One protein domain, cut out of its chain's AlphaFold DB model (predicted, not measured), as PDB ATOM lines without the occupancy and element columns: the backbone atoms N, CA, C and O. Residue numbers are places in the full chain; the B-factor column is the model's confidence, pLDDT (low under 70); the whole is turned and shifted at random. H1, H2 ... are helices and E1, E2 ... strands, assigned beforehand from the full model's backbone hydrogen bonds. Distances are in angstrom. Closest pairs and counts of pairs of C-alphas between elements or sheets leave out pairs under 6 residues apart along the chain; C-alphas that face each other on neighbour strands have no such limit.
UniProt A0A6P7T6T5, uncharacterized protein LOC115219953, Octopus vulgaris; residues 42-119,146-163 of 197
ATOM      1  N   ILE A  42      -5.295  36.176  30.042       69.69
ATOM      2  CA  ILE A  42      -5.213  36.590  28.645       69.69
ATOM      3  C   ILE A  42      -4.783  38.052  28.684       69.69
ATOM      4  O   ILE A  42      -5.590  38.934  28.956       69.69
ATOM      5  N   ASP A  43      -3.483  38.261  28.521       84.44
ATOM      6  CA  ASP A  43      -2.870  39.582  28.398       84.44
ATOM      7  C   ASP A  43      -2.947  40.057  26.941       84.44
ATOM      8  O   ASP A  43      -2.990  39.224  26.026       84.44
ATOM      9  N   ASP A  44      -2.907  41.364  26.705       88.75
ATOM     10  CA  ASP A  44      -2.961  41.932  25.351       88.75
ATOM     11  C   ASP A  44      -1.792  41.426  24.485       88.75
ATOM     12  O   ASP A  44      -1.973  41.116  23.307       88.75
ATOM     13  N   ASP A  45      -0.617  41.204  25.090       90.56
ATOM     14  CA  ASP A  45       0.539  40.563  24.444       90.56
ATOM     15  C   ASP A  45       0.219  39.136  23.959       90.56
ATOM     16  O   ASP A  45       0.614  38.730  22.864       90.56
ATOM     17  N   THR A  46      -0.548  38.366  24.738       89.94
ATOM     18  CA  THR A  46      -0.949  37.010  24.332       89.94
ATOM     19  C   THR A  46      -1.961  37.031  23.194       89.94
ATOM     20  O   THR A  46      -1.862  36.202  22.289       89.94
ATOM     21  N   ILE A  47      -2.889  37.994  23.198       93.00
ATOM     22  CA  ILE A  47      -3.853  38.190  22.108       93.00
ATOM     23  C   ILE A  47      -3.099  38.529  20.822       93.00
ATOM     24  O   ILE A  47      -3.309  37.873  19.801       93.00
ATOM     25  N   GLN A  48      -2.159  39.475  20.892       94.25
ATOM     26  CA  GLN A  48      -1.370  39.905  19.743       94.25
ATOM     27  C   GLN A  48      -0.512  38.768  19.169       94.25
ATOM     28  O   GLN A  48      -0.415  38.615  17.950       94.25
ATOM     29  N   LYS A  49       0.088  37.926  20.020       94.12
ATOM     30  CA  LYS A  49       0.860  36.750  19.579       94.12
ATOM     31  C   LYS A  49       0.001  35.722  18.853       94.12
ATOM     32  O   LYS A  49       0.418  35.205  17.820       94.12
ATOM     33  N   VAL A  50      -1.193  35.440  19.376       94.25
ATOM     34  CA  VAL A  50      -2.157  34.538  18.729       94.25
ATOM     35  C   VAL A  50      -2.594  35.102  17.378       94.25
ATOM     36  O   VAL A  50      -2.614  34.367  16.396       94.25
ATOM     37  N   GLU A  51      -2.906  36.396  17.313       94.94
ATOM     38  CA  GLU A  51      -3.292  37.056  16.065       94.94
ATOM     39  C   GLU A  51      -2.167  37.000  15.026       94.94
ATOM     40  O   GLU A  51      -2.398  36.579  13.896       94.94
ATOM     41  N   THR A  52      -0.940  37.339  15.424       95.12
ATOM     42  CA  THR A  52       0.228  37.343  14.532       95.12
ATOM     43  C   THR A  52       0.476  35.957  13.938       95.12
ATOM     44  O   THR A  52       0.575  35.828  12.721       95.12
ATOM     45  N   ALA A  53       0.472  34.907  14.763       94.75
ATOM     46  CA  ALA A  53       0.667  33.537  14.287       94.75
ATOM     47  C   ALA A  53      -0.453  33.071  13.332       94.75
ATOM     48  O   ALA A  53      -0.195  32.365  12.358       94.75
ATOM     49  N   ILE A  54      -1.702  33.499  13.560       94.31
ATOM     50  CA  ILE A  54      -2.819  33.212  12.645       94.31
ATOM     51  C   ILE A  54      -2.660  33.948  11.307       94.31
ATOM     52  O   ILE A  54      -3.028  33.401  10.269       94.31
ATOM     53  N   LEU A  55      -2.157  35.184  11.316       92.00
ATOM     54  CA  LEU A  55      -1.927  35.956  10.091       92.00
ATOM     55  C   LEU A  55      -0.730  35.427   9.286       92.00
ATOM     56  O   LEU A  55      -0.734  35.527   8.060       92.00
ATOM     57  N   GLU A  56       0.267  34.841   9.951       93.25
ATOM     58  CA  GLU A  56       1.397  34.164   9.302       93.25
ATOM     59  C   GLU A  56       0.970  32.850   8.627       93.25
ATOM     60  O   GLU A  56       1.284  32.625   7.455       93.25
ATOM     61  N   ASP A  57       0.207  32.005   9.329       91.31
ATOM     62  CA  ASP A  57      -0.402  30.795   8.772       91.31
ATOM     63  C   ASP A  57      -1.887  30.692   9.137       91.31
ATOM     64  O   ASP A  57      -2.292  30.112  10.149       91.31
ATOM     65  N   HIS A  58      -2.740  31.156   8.223       90.06
ATOM     66  CA  HIS A  58      -4.188  31.072   8.389       90.06
ATOM     67  C   HIS A  58      -4.704  29.630   8.546       90.06
ATOM     68  O   HIS A  58      -5.816  29.438   9.045       90.06
ATOM     69  N   CYS A  59      -3.956  28.605   8.128       90.81
ATOM     70  CA  CYS A  59      -4.352  27.201   8.239       90.81
ATOM     71  C   CYS A  59      -3.963  26.551   9.579       90.81
ATOM     72  O   CYS A  59      -4.417  25.427   9.848       90.81
ATOM     73  N   ILE A  60      -3.217  27.245  10.447       92.12
ATOM     74  CA  ILE A  60      -2.633  26.686  11.673       92.12
ATOM     75  C   ILE A  60      -3.664  25.984  12.571       92.12
ATOM     76  O   ILE A  60      -4.802  26.438  12.775       92.12
ATOM     77  N   ALA A  61      -3.316  24.805  13.093       92.50
ATOM     78  CA  ALA A  61      -4.171  24.082  14.030       92.50
ATOM     79  C   ALA A  61      -4.094  24.700  15.434       92.50
ATOM     80  O   ALA A  61      -3.017  25.067  15.887       92.50
ATOM     81  N   ILE A  62      -5.208  24.702  16.181       93.62
ATOM     82  CA  ILE A  62      -5.258  25.236  17.562       93.62
ATOM     83  C   ILE A  62      -4.163  24.615  18.442       93.62
ATOM     84  O   ILE A  62      -3.547  25.297  19.252       93.62
ATOM     85  N   ARG A  63      -3.882  23.317  18.265       94.38
ATOM     86  CA  ARG A  63      -2.827  22.619  19.015       94.38
ATOM     87  C   ARG A  63      -1.420  23.121  18.686       94.38
ATOM     88  O   ARG A  63      -0.613  23.212  19.600       94.38
ATOM     89  N   GLN A  64      -1.139  23.425  17.420       93.62
ATOM     90  CA  GLN A  64       0.152  23.980  16.997       93.62
ATOM     91  C   GLN A  64       0.302  25.406  17.528       93.62
ATOM     92  O   GLN A  64       1.279  25.720  18.193       93.62
ATOM     93  N   LEU A  65      -0.749  26.211  17.380       94.38
ATOM     94  CA  LEU A  65      -0.815  27.577  17.888       94.38
ATOM     95  C   LEU A  65      -0.620  27.646  19.416       94.38
ATOM     96  O   LEU A  65       0.114  28.489  19.924       94.38
ATOM     97  N   ALA A  66      -1.210  26.706  20.163       94.62
ATOM     98  CA  ALA A  66      -1.003  26.572  21.606       94.62
ATOM     99  C   ALA A  66       0.462  26.270  21.971       94.62
ATOM    100  O   ALA A  66       0.967  26.779  22.971       94.62
ATOM    101  N   GLN A  67       1.147  25.454  21.164       94.56
ATOM    102  CA  GLN A  67       2.562  25.126  21.358       94.56
ATOM    103  C   GLN A  67       3.470  26.322  21.050       94.56
ATOM    104  O   GLN A  67       4.404  26.574  21.809       94.56
ATOM    105  N   GLU A  68       3.177  27.076  19.989       92.69
ATOM    106  CA  GLU A  68       3.942  28.261  19.583       92.69
ATOM    107  C   GLU A  68       3.830  29.396  20.605       92.69
ATOM    108  O   GLU A  68       4.842  29.934  21.057       92.69
ATOM    109  N   VAL A  69       2.606  29.704  21.047       90.81
ATOM    110  CA  VAL A  69       2.336  30.793  22.003       90.81
ATOM    111  C   VAL A  69       2.535  30.347  23.465       90.81
ATOM    112  O   VAL A  69       2.544  31.168  24.378       90.81
ATOM    113  N   LYS A  70       2.764  29.046  23.705       91.75
ATOM    114  CA  LYS A  70       2.971  28.428  25.034       91.75
ATOM    115  C   LYS A  70       1.816  28.677  26.010       91.75
ATOM    116  O   LYS A  70       2.026  28.895  27.204       91.75
ATOM    117  N   ILE A  71       0.589  28.606  25.506       90.69
ATOM    118  CA  ILE A  71      -0.644  28.742  26.291       90.69
ATOM    119  C   ILE A  71      -1.502  27.482  26.173       90.69
ATOM    120  O   ILE A  71      -1.271  26.618  25.329       90.69
ATOM    121  N   SER A  72      -2.496  27.342  27.051       93.06
ATOM    122  CA  SER A  72      -3.394  26.188  26.986       93.06
ATOM    123  C   SER A  72      -4.261  26.235  25.721       93.06
ATOM    124  O   SER A  72      -4.659  27.309  25.276       93.06
ATOM    125  N   VAL A  73      -4.610  25.066  25.173       93.69
ATOM    126  CA  VAL A  73      -5.505  24.944  24.003       93.69
ATOM    127  C   VAL A  73      -6.831  25.679  24.234       93.69
ATOM    128  O   VAL A  73      -7.304  26.382  23.347       93.69
ATOM    129  N   TRP A  74      -7.384  25.574  25.446       93.00
ATOM    130  CA  TRP A  74      -8.608  26.274  25.836       93.00
ATOM    131  C   TRP A  74      -8.442  27.798  25.824       93.00
ATOM    132  O   TRP A  74      -9.319  28.519  25.363       93.00
ATOM    133  N   SER A  75      -7.297  28.300  26.296       91.38
ATOM    134  CA  SER A  75      -6.980  29.731  26.253       91.38
ATOM    135  C   SER A  75      -6.896  30.243  24.816       91.38
ATOM    136  O   SER A  75      -7.444  31.301  24.539       91.38
ATOM    137  N   VAL A  76      -6.269  29.491  23.903       94.25
ATOM    138  CA  VAL A  76      -6.220  29.841  22.470       94.25
ATOM    139  C   VAL A  76      -7.625  29.927  21.885       94.25
ATOM    140  O   VAL A  76      -7.961  30.915  21.242       94.25
ATOM    141  N   GLU A  77      -8.454  28.909  22.119       93.19
ATOM    142  CA  GLU A  77      -9.833  28.868  21.622       93.19
ATOM    143  C   GLU A  77     -10.643  30.065  22.135       93.19
ATOM    144  O   GLU A  77     -11.320  30.739  21.357       93.19
ATOM    145  N   LYS A  78     -10.479  30.401  23.419       93.06
ATOM    146  CA  LYS A  78     -11.092  31.582  24.021       93.06
ATOM    147  C   LYS A  78     -10.603  32.887  23.387       93.06
ATOM    148  O   LYS A  78     -11.422  33.735  23.061       93.06
ATOM    149  N   VAL A  79      -9.297  33.050  23.166       93.75
ATOM    150  CA  VAL A  79      -8.732  34.238  22.493       93.75
ATOM    151  C   VAL A  79      -9.314  34.404  21.091       93.75
ATOM    152  O   VAL A  79      -9.787  35.480  20.734       93.75
ATOM    153  N   ILE A  80      -9.342  33.331  20.305       94.50
ATOM    154  CA  ILE A  80      -9.849  33.356  18.931       94.50
ATOM    155  C   ILE A  80     -11.324  33.775  18.884       94.50
ATOM    156  O   ILE A  80     -11.698  34.594  18.042       94.50
ATOM    157  N   HIS A  81     -12.168  33.217  19.754       93.00
ATOM    158  CA  HIS A  81     -13.612  33.451  19.704       93.00
ATOM    159  C   HIS A  81     -14.049  34.727  20.432       93.00
ATOM    160  O   HIS A  81     -14.790  35.530  19.855       93.00
ATOM    161  N   ASP A  82     -13.565  34.937  21.656       92.00
ATOM    162  CA  ASP A  82     -14.025  36.023  22.525       92.00
ATOM    163  C   ASP A  82     -13.309  37.347  22.228       92.00
ATOM    164  O   ASP A  82     -13.907  38.400  22.427       92.00
ATOM    165  N   HIS A  83     -12.056  37.306  21.752       92.56
ATOM    166  CA  HIS A  83     -11.230  38.507  21.563       92.56
ATOM    167  C   HIS A  83     -10.968  38.838  20.087       92.56
ATOM    168  O   HIS A  83     -11.095  39.992  19.690       92.56
ATOM    169  N   LEU A  84     -10.635  37.845  19.251       92.75
ATOM    170  CA  LEU A  84     -10.355  38.065  17.820       92.75
ATOM    171  C   LEU A  84     -11.601  37.936  16.930       92.75
ATOM    172  O   LEU A  84     -11.583  38.326  15.758       92.75
ATOM    173  N   HIS A  85     -12.685  37.364  17.464       94.06
ATOM    174  CA  HIS A  85     -13.921  37.075  16.734       94.06
ATOM    175  C   HIS A  85     -13.658  36.373  15.392       94.06
ATOM    176  O   HIS A  85     -14.170  36.754  14.330       94.06
ATOM    177  N   MET A  86     -12.807  35.348  15.443       94.19
ATOM    178  CA  MET A  86     -12.431  34.535  14.296       94.19
ATOM    179  C   MET A  86     -13.127  33.171  14.316       94.19
ATOM    180  O   MET A  86     -13.518  32.632  15.351       94.19
ATOM    181  N   GLN A  87     -13.268  32.593  13.129       92.25
ATOM    182  CA  GLN A  87     -13.799  31.257  12.898       92.25
ATOM    183  C   GLN A  87     -12.954  30.524  11.858       92.25
ATOM    184  O   GLN A  87     -12.404  31.138  10.939       92.25
ATOM    185  N   LYS A  88     -12.876  29.196  11.980       91.50
ATOM    186  CA  LYS A  88     -12.133  28.352  11.043       91.50
ATOM    187  C   LYS A  88     -13.067  27.758   9.994       91.50
ATOM    188  O   LYS A  88     -13.875  26.882  10.298       91.50
ATOM    189  N   LEU A  89     -12.934  28.192   8.743       88.56
ATOM    190  CA  LEU A  89     -13.796  27.769   7.639       88.56
ATOM    191  C   LEU A  89     -12.986  27.147   6.507       88.56
ATOM    192  O   LEU A  89     -11.897  27.604   6.180       88.56
ATOM    193  N   SER A  90     -13.524  26.098   5.882       86.19
ATOM    194  CA  SER A  90     -12.924  25.540   4.668       86.19
ATOM    195  C   SER A  90     -13.087  26.505   3.506       86.19
ATOM    196  O   SER A  90     -14.164  27.088   3.333       86.19
ATOM    197  N   ALA A  91     -12.048  26.602   2.682       83.12
ATOM    198  CA  ALA A  91     -12.147  27.305   1.422       83.12
ATOM    199  C   ALA A  91     -13.241  26.700   0.532       83.12
ATOM    200  O   ALA A  91     -13.392  25.479   0.434       83.12
ATOM    201  N   GLN A  92     -13.997  27.569  -0.129       84.25
ATOM    202  CA  GLN A  92     -14.874  27.196  -1.220       84.25
ATOM    203  C   GLN A  92     -14.003  26.834  -2.419       84.25
ATOM    204  O   GLN A  92     -13.229  27.654  -2.918       84.25
ATOM    205  N   TRP A  93     -14.105  25.584  -2.853       84.62
ATOM    206  CA  TRP A  93     -13.383  25.103  -4.018       84.62
ATOM    207  C   TRP A  93     -14.098  25.585  -5.274       84.62
ATOM    208  O   TRP A  93     -15.289  25.330  -5.451       84.62
ATOM    209  N   ILE A  94     -13.381  26.307  -6.129       83.19
ATOM    210  CA  ILE A  94     -13.906  26.831  -7.387       83.19
ATOM    211  C   ILE A  94     -13.113  26.191  -8.531       83.19
ATOM    212  O   ILE A  94     -11.881  26.181  -8.473       83.19
ATOM    213  N   PRO A  95     -13.774  25.681  -9.590       82.44
ATOM    214  CA  PRO A  95     -13.080  25.054 -10.717       82.44
ATOM    215  C   PRO A  95     -12.096  25.985 -11.435       82.44
ATOM    216  O   PRO A  95     -11.071  25.546 -11.946       82.44
ATOM    217  N   ARG A  96     -12.428  27.280 -11.521       83.81
ATOM    218  CA  ARG A  96     -11.623  28.301 -12.195       83.81
ATOM    219  C   ARG A  96     -12.027  29.697 -11.726       83.81
ATOM    220  O   ARG A  96     -13.214  29.953 -11.536       83.81
ATOM    221  N   MET A  97     -11.058  30.604 -11.619       88.00
ATOM    222  CA  MET A  97     -11.335  32.039 -11.521       88.00
ATOM    223  C   MET A  97     -11.669  32.585 -12.906       88.00
ATOM    224  O   MET A  97     -10.870  32.457 -13.834       88.00
ATOM    225  N   LEU A  98     -12.864  33.142 -13.051       89.31
ATOM    226  CA  LEU A  98     -13.332  33.689 -14.315       89.31
ATOM    227  C   LEU A  98     -12.839  35.123 -14.491       89.31
ATOM    228  O   LEU A  98     -12.680  35.860 -13.521       89.31
ATOM    229  N   THR A  99     -12.615  35.522 -15.741       94.25
ATOM    230  CA  THR A  99     -12.437  36.939 -16.071       94.25
ATOM    231  C   THR A  99     -13.802  37.634 -16.153       94.25
ATOM    232  O   THR A  99     -14.787  36.968 -16.485       94.25
ATOM    233  N   PRO A 100     -13.889  38.965 -15.959       95.19
ATOM    234  CA  PRO A 100     -15.160  39.690 -16.075       95.19
ATOM    235  C   PRO A 100     -15.881  39.440 -17.409       95.19
ATOM    236  O   PRO A 100     -17.098  39.293 -17.464       95.19
ATOM    237  N   PHE A 101     -15.120  39.293 -18.499       96.00
ATOM    238  CA  PHE A 101     -15.667  38.939 -19.809       96.00
ATOM    239  C   PHE A 101     -16.285  37.528 -19.840       96.00
ATOM    240  O   PHE A 101     -17.355  37.327 -20.413       96.00
ATOM    241  N   GLN A 102     -15.633  36.538 -19.219       94.94
ATOM    242  CA  GLN A 102     -16.168  35.175 -19.112       94.94
ATOM    243  C   GLN A 102     -17.416  35.119 -18.226       94.94
ATOM    244  O   GLN A 102     -18.343  34.370 -18.537       94.94
ATOM    245  N   GLU A 103     -17.453  35.907 -17.148       95.06
ATOM    246  CA  GLU A 103     -18.630  36.053 -16.288       95.06
ATOM    247  C   GLU A 103     -19.805  36.635 -17.070       95.06
ATOM    248  O   GLU A 103     -20.871  36.022 -17.108       95.06
ATOM    249  N   GLN A 104     -19.588  37.740 -17.790       97.31
ATOM    250  CA  GLN A 104     -20.631  38.355 -18.607       97.31
ATOM    251  C   GLN A 104     -21.142  37.401 -19.688       97.31
ATOM    252  O   GLN A 104     -22.350  37.255 -19.871       97.31
ATOM    253  N   LYS A 105     -20.239  36.697 -20.382       97.06
ATOM    254  CA  LYS A 105     -20.627  35.699 -21.384       97.06
ATOM    255  C   LYS A 105     -21.488  34.595 -20.763       97.06
ATOM    256  O   LYS A 105     -22.493  34.216 -21.355       97.06
ATOM    257  N   ARG A 106     -21.129  34.105 -19.570       95.75
ATOM    258  CA  ARG A 106     -21.926  33.105 -18.841       95.75
ATOM    259  C   ARG A 106     -23.313  33.626 -18.477       95.75
ATOM    260  O   ARG A 106     -24.277  32.901 -18.700       95.75
ATOM    261  N   VAL A 107     -23.418  34.852 -17.963       96.94
ATOM    262  CA  VAL A 107     -24.710  35.478 -17.632       96.94
ATOM    263  C   VAL A 107     -25.585  35.597 -18.876       96.94
ATOM    264  O   VAL A 107     -26.732  35.165 -18.846       96.94
ATOM    265  N   ASN A 108     -25.033  36.082 -19.990       97.31
ATOM    266  CA  ASN A 108     -25.776  36.233 -21.242       97.31
ATOM    267  C   ASN A 108     -26.277  34.881 -21.777       97.31
ATOM    268  O   ASN A 108     -27.441  34.756 -22.154       97.31
ATOM    269  N   CYS A 109     -25.422  33.850 -21.783       95.19
ATOM    270  CA  CYS A 109     -25.824  32.499 -22.183       95.19
ATOM    271  C   CYS A 109     -26.926  31.943 -21.272       95.19
ATOM    272  O   CYS A 109     -27.886  31.357 -21.764       95.19
ATOM    273  N   PHE A 110     -26.807  32.144 -19.956       95.12
ATOM    274  CA  PHE A 110     -27.804  31.675 -18.997       95.12
ATOM    275  C   PHE A 110     -29.148  32.390 -19.172       95.12
ATOM    276  O   PHE A 110     -30.188  31.742 -19.153       95.12
ATOM    277  N   GLN A 111     -29.139  33.705 -19.400       96.44
ATOM    278  CA  GLN A 111     -30.349  34.480 -19.684       96.44
ATOM    279  C   GLN A 111     -31.038  34.011 -20.971       96.44
ATOM    280  O   GLN A 111     -32.247  33.802 -20.962       96.44
ATOM    281  N   ALA A 112     -30.274  33.770 -22.042       94.06
ATOM    282  CA  ALA A 112     -30.813  33.232 -23.289       94.06
ATOM    283  C   ALA A 112     -31.423  31.834 -23.095       94.06
ATOM    284  O   ALA A 112     -32.532  31.576 -23.552       94.06
ATOM    285  N   HIS A 113     -30.737  30.945 -22.367       90.31
ATOM    286  CA  HIS A 113     -31.280  29.626 -22.026       90.31
ATOM    287  C   HIS A 113     -32.546  29.731 -21.175       90.31
ATOM    288  O   HIS A 113     -33.507  29.025 -21.442       90.31
ATOM    289  N   THR A 114     -32.575  30.641 -20.201       91.56
ATOM    290  CA  THR A 114     -33.747  30.852 -19.340       91.56
ATOM    291  C   THR A 114     -34.957  31.315 -20.147       91.56
ATOM    292  O   THR A 114     -36.048  30.797 -19.936       91.56
ATOM    293  N   ALA A 115     -34.770  32.241 -21.093       92.69
ATOM    294  CA  ALA A 115     -35.841  32.682 -21.985       92.69
ATOM    295  C   ALA A 115     -36.385  31.520 -22.836       92.69
ATOM    296  O   ALA A 115     -37.593  31.320 -22.890       92.69
ATOM    297  N   MET A 116     -35.500  30.694 -23.411       89.12
ATOM    298  CA  MET A 116     -35.913  29.501 -24.164       89.12
ATOM    299  C   MET A 116     -36.678  28.488 -23.301       89.12
ATOM    300  O   MET A 116     -37.644  27.901 -23.781       89.12
ATOM    301  N   CYS A 117     -36.280  28.295 -22.035       87.69
ATOM    302  CA  CYS A 117     -37.041  27.466 -21.098       87.69
ATOM    303  C   CYS A 117     -38.439  28.044 -20.857       87.69
ATOM    304  O   CYS A 117     -39.415  27.315 -20.905       87.69
ATOM    305  N   GLN A 118     -38.547  29.352 -20.612       88.50
ATOM    306  CA  GLN A 118     -39.823  30.002 -20.290       88.50
ATOM    307  C   GLN A 118     -40.819  29.977 -21.456       88.50
ATOM    308  O   GLN A 118     -42.022  29.906 -21.231       88.50
ATOM    309  N   GLU A 119     -40.328  30.028 -22.693       88.00
ATOM    310  CA  GLU A 119     -41.167  29.941 -23.892       88.00
ATOM    311  C   GLU A 119     -41.677  28.516 -24.165       88.00
ATOM    312  O   GLU A 119     -42.705  28.355 -24.823       88.00
ATOM    313  N   GLN A 146      -7.952  20.183   4.848       74.56
ATOM    314  CA  GLN A 146      -6.651  20.867   4.850       74.56
ATOM    315  C   GLN A 146      -6.746  22.326   4.387       74.56
ATOM    316  O   GLN A 146      -5.909  23.140   4.748       74.56
ATOM    317  N   SER A 147      -7.794  22.693   3.643       79.88
ATOM    318  CA  SER A 147      -8.037  24.080   3.212       79.88
ATOM    319  C   SER A 147      -8.795  24.932   4.239       79.88
ATOM    320  O   SER A 147      -9.432  25.920   3.869       79.88
ATOM    321  N   LYS A 148      -8.832  24.520   5.509       86.50
ATOM    322  CA  LYS A 148      -9.515  25.258   6.576       86.50
ATOM    323  C   LYS A 148      -8.651  26.410   7.070       86.50
ATOM    324  O   LYS A 148      -7.602  26.166   7.649       86.50
ATOM    325  N   GLN A 149      -9.150  27.630   6.915       90.25
ATOM    326  CA  GLN A 149      -8.465  28.863   7.283       90.25
ATOM    327  C   GLN A 149      -9.226  29.634   8.362       90.25
ATOM    328  O   GLN A 149     -10.461  29.636   8.379       90.25
ATOM    329  N   TRP A 150      -8.488  30.287   9.253       90.94
ATOM    330  CA  TRP A 150      -9.002  31.258  10.210       90.94
ATOM    331  C   TRP A 150      -9.315  32.585   9.525       90.94
ATOM    332  O   TRP A 150      -8.530  33.087   8.722       90.94
ATOM    333  N   LYS A 151     -10.476  33.146   9.852       90.81
ATOM    334  CA  LYS A 151     -10.955  34.432   9.339       90.81
ATOM    335  C   LYS A 151     -11.918  35.074  10.320       90.81
ATOM    336  O   LYS A 151     -12.601  34.372  11.063       90.81
ATOM    337  N   HIS A 152     -12.055  36.391  10.250       89.25
ATOM    338  CA  HIS A 152     -13.117  37.087  10.970       89.25
ATOM    339  C   HIS A 152     -14.503  36.629  10.509       89.25
ATOM    340  O   HIS A 152     -14.713  36.272   9.341       89.25
ATOM    341  N   VAL A 153     -15.459  36.656  11.441       84.75
ATOM    342  CA  VAL A 153     -16.820  36.137  11.236       84.75
ATOM    343  C   VAL A 153     -17.503  36.731   9.997       84.75
ATOM    344  O   VAL A 153     -18.136  35.992   9.247       84.75
ATOM    345  N   ASN A 154     -17.282  38.016   9.711       83.31
ATOM    346  CA  ASN A 154     -17.987  38.750   8.653       83.31
ATOM    347  C   ASN A 154     -17.338  38.672   7.260       83.31
ATOM    348  O   ASN A 154     -17.866  39.235   6.303       83.31
ATOM    349  N   LEU A 155     -16.191  38.005   7.119       81.88
ATOM    350  CA  LEU A 155     -15.523  37.897   5.822       81.88
ATOM    351  C   LEU A 155     -16.169  36.803   4.952       81.88
ATOM    352  O   LEU A 155     -16.716  35.834   5.488       81.88
ATOM    353  N   PRO A 156     -16.097  36.891   3.610       81.31
ATOM    354  CA  PRO A 156     -16.565  35.828   2.721       81.31
ATOM    355  C   PRO A 156     -15.739  34.544   2.887       81.31
ATOM    356  O   PRO A 156     -14.687  34.524   3.531       81.31
ATOM    357  N   HIS A 157     -16.230  33.414   2.372       78.38
ATOM    358  CA  HIS A 157     -15.445  32.176   2.380       78.38
ATOM    359  C   HIS A 157     -14.166  32.351   1.548       78.38
ATOM    360  O   HIS A 157     -14.242  32.905   0.447       78.38
ATOM    361  N   PRO A 158     -13.008  31.864   2.034       80.81
ATOM    362  CA  PRO A 158     -11.806  31.854   1.220       80.81
ATOM    363  C   PRO A 158     -12.068  31.020  -0.034       80.81
ATOM    364  O   PRO A 158     -12.762  30.006   0.025       80.81
ATOM    365  N   LYS A 159     -11.554  31.453  -1.180       82.19
ATOM    366  CA  LYS A 159     -11.720  30.742  -2.452       82.19
ATOM    367  C   LYS A 159     -10.431  29.998  -2.757       82.19
ATOM    368  O   LYS A 159      -9.368  30.609  -2.789       82.19
ATOM    369  N   LYS A 160     -10.522  28.692  -3.001       81.75
ATOM    370  CA  LYS A 160      -9.394  27.878  -3.467       81.75
ATOM    371  C   LYS A 160      -9.689  27.414  -4.885       81.75
ATOM    372  O   LYS A 160     -10.725  26.799  -5.126       81.75
ATOM    373  N   ILE A 161      -8.785  27.701  -5.819       72.69
ATOM    374  CA  ILE A 161      -8.840  27.076  -7.141       72.69
ATOM    375  C   ILE A 161      -8.362  25.645  -6.968       72.69
ATOM    376  O   ILE A 161      -7.245  25.424  -6.502       72.69
ATOM    377  N   VAL A 162      -9.201  24.686  -7.340       69.31
ATOM    378  CA  VAL A 162      -8.786  23.287  -7.384       69.31
ATOM    379  C   VAL A 162      -8.661  22.881  -8.833       69.31
ATOM    380  O   VAL A 162      -9.646  22.725  -9.554       69.31
ATOM    381  N   SER A 163      -7.414  22.739  -9.261       56.91
ATOM    382  CA  SER A 163      -7.082  22.110 -10.526       56.91
ATOM    383  C   SER A 163      -7.475  20.639 -10.416       56.91
ATOM    384  O   SER A 163      -6.917  19.924  -9.583       56.91
TER     385      SER A 163
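Overview. This is residues 42 to 119 and 146 to 163 of the 197 residues of the protein "uncharacterized protein LOC115219953" of Octopus vulgaris (UniProt A0A6P7T6T5). A knot of three short helices, H1, H2 and H3, crossed on one another, makes one end of a long rod; a thin ribbon of two small strand pairs, E1 with E3 and then E2 with E4, leads away from it, and the long helix H4 makes the other end. H4 touches no other helix, and its residues 100 to 105 and 107 to 119 stick out free. The printed part has 96 residues, with four named helices and four named strands in the order H1 H2 H3 E1 E2 H4 E3 E4; E1 and E3 pair antiparallel, E2 and E4 parallel. The class is mixed, helices and strands; the whole is extended, with a radius of gyration of the C-alphas of 20.1 A and spans of 64 by 26 by 18 A.

Along the chain. H1, residues 44 to 56, begins with C-alpha 44 at (-2.961, 41.932, 25.351) and is 18.4 A long. H2 is residues 62 to 69, and H3 is residues 73 to 83, 14.9 A long. E1, residues 86 to 90, is 13.2 A long and runs on into E2, residues 92 to 94, at 39 degrees across a break of 1 residue. H4, residues 100 to 119, is 28.9 A long and ends with C-alpha 119 at (-41.167, 29.941, -23.892). After the cut come E3, residues 148 to 152, 13.1 A long, and E4, residues 159 to 161, with C-alpha 161 at (-8.840, 27.076, -7.141).

Arrangement. H1 and H2 touch at a steep tilt of 60 degrees, opposite ways; their closest C-alphas, of Lys 49 and Val 69, are 6.6 A apart. H1 touches H3 with residues 47 to 50 alone, about perpendicular at 86 degrees, the closest C-alphas being those of Ile 47 and Val 79, 6.3 A. H2 and H3 touch, about perpendicular at 90 degrees, closest at the C-alphas of Ala 66 and Val 73, 5.4 A. The closest C-alphas of H3 and E1 are those of Ile 80 and Met 86, 5.4 A. E1 and E3 are antiparallel at 146 degrees, with N 87 and O 151 at 2.8 A, within hydrogen-bond range. E2 and E4 are parallel at 37 degrees, with N 94 and O 160 at 2.9 A, within range. E3 and E4 are apart. In H1, H2, H3 and H4 every O i to N i+4 pair is within hydrogen-bond range.

Size, cuts and confidence. The C-alphas farthest apart, of Lys 70 and Glu 119, are 65.9 A apart. Residues 120 to 145 are not printed, and C-alphas 119 and 146 are 45.8 A apart across the cut. Of the links that are printed whole, none is long. The mean pLDDT of the printed part is 89.7; residue 42 and residues 162 to 163 are under 70.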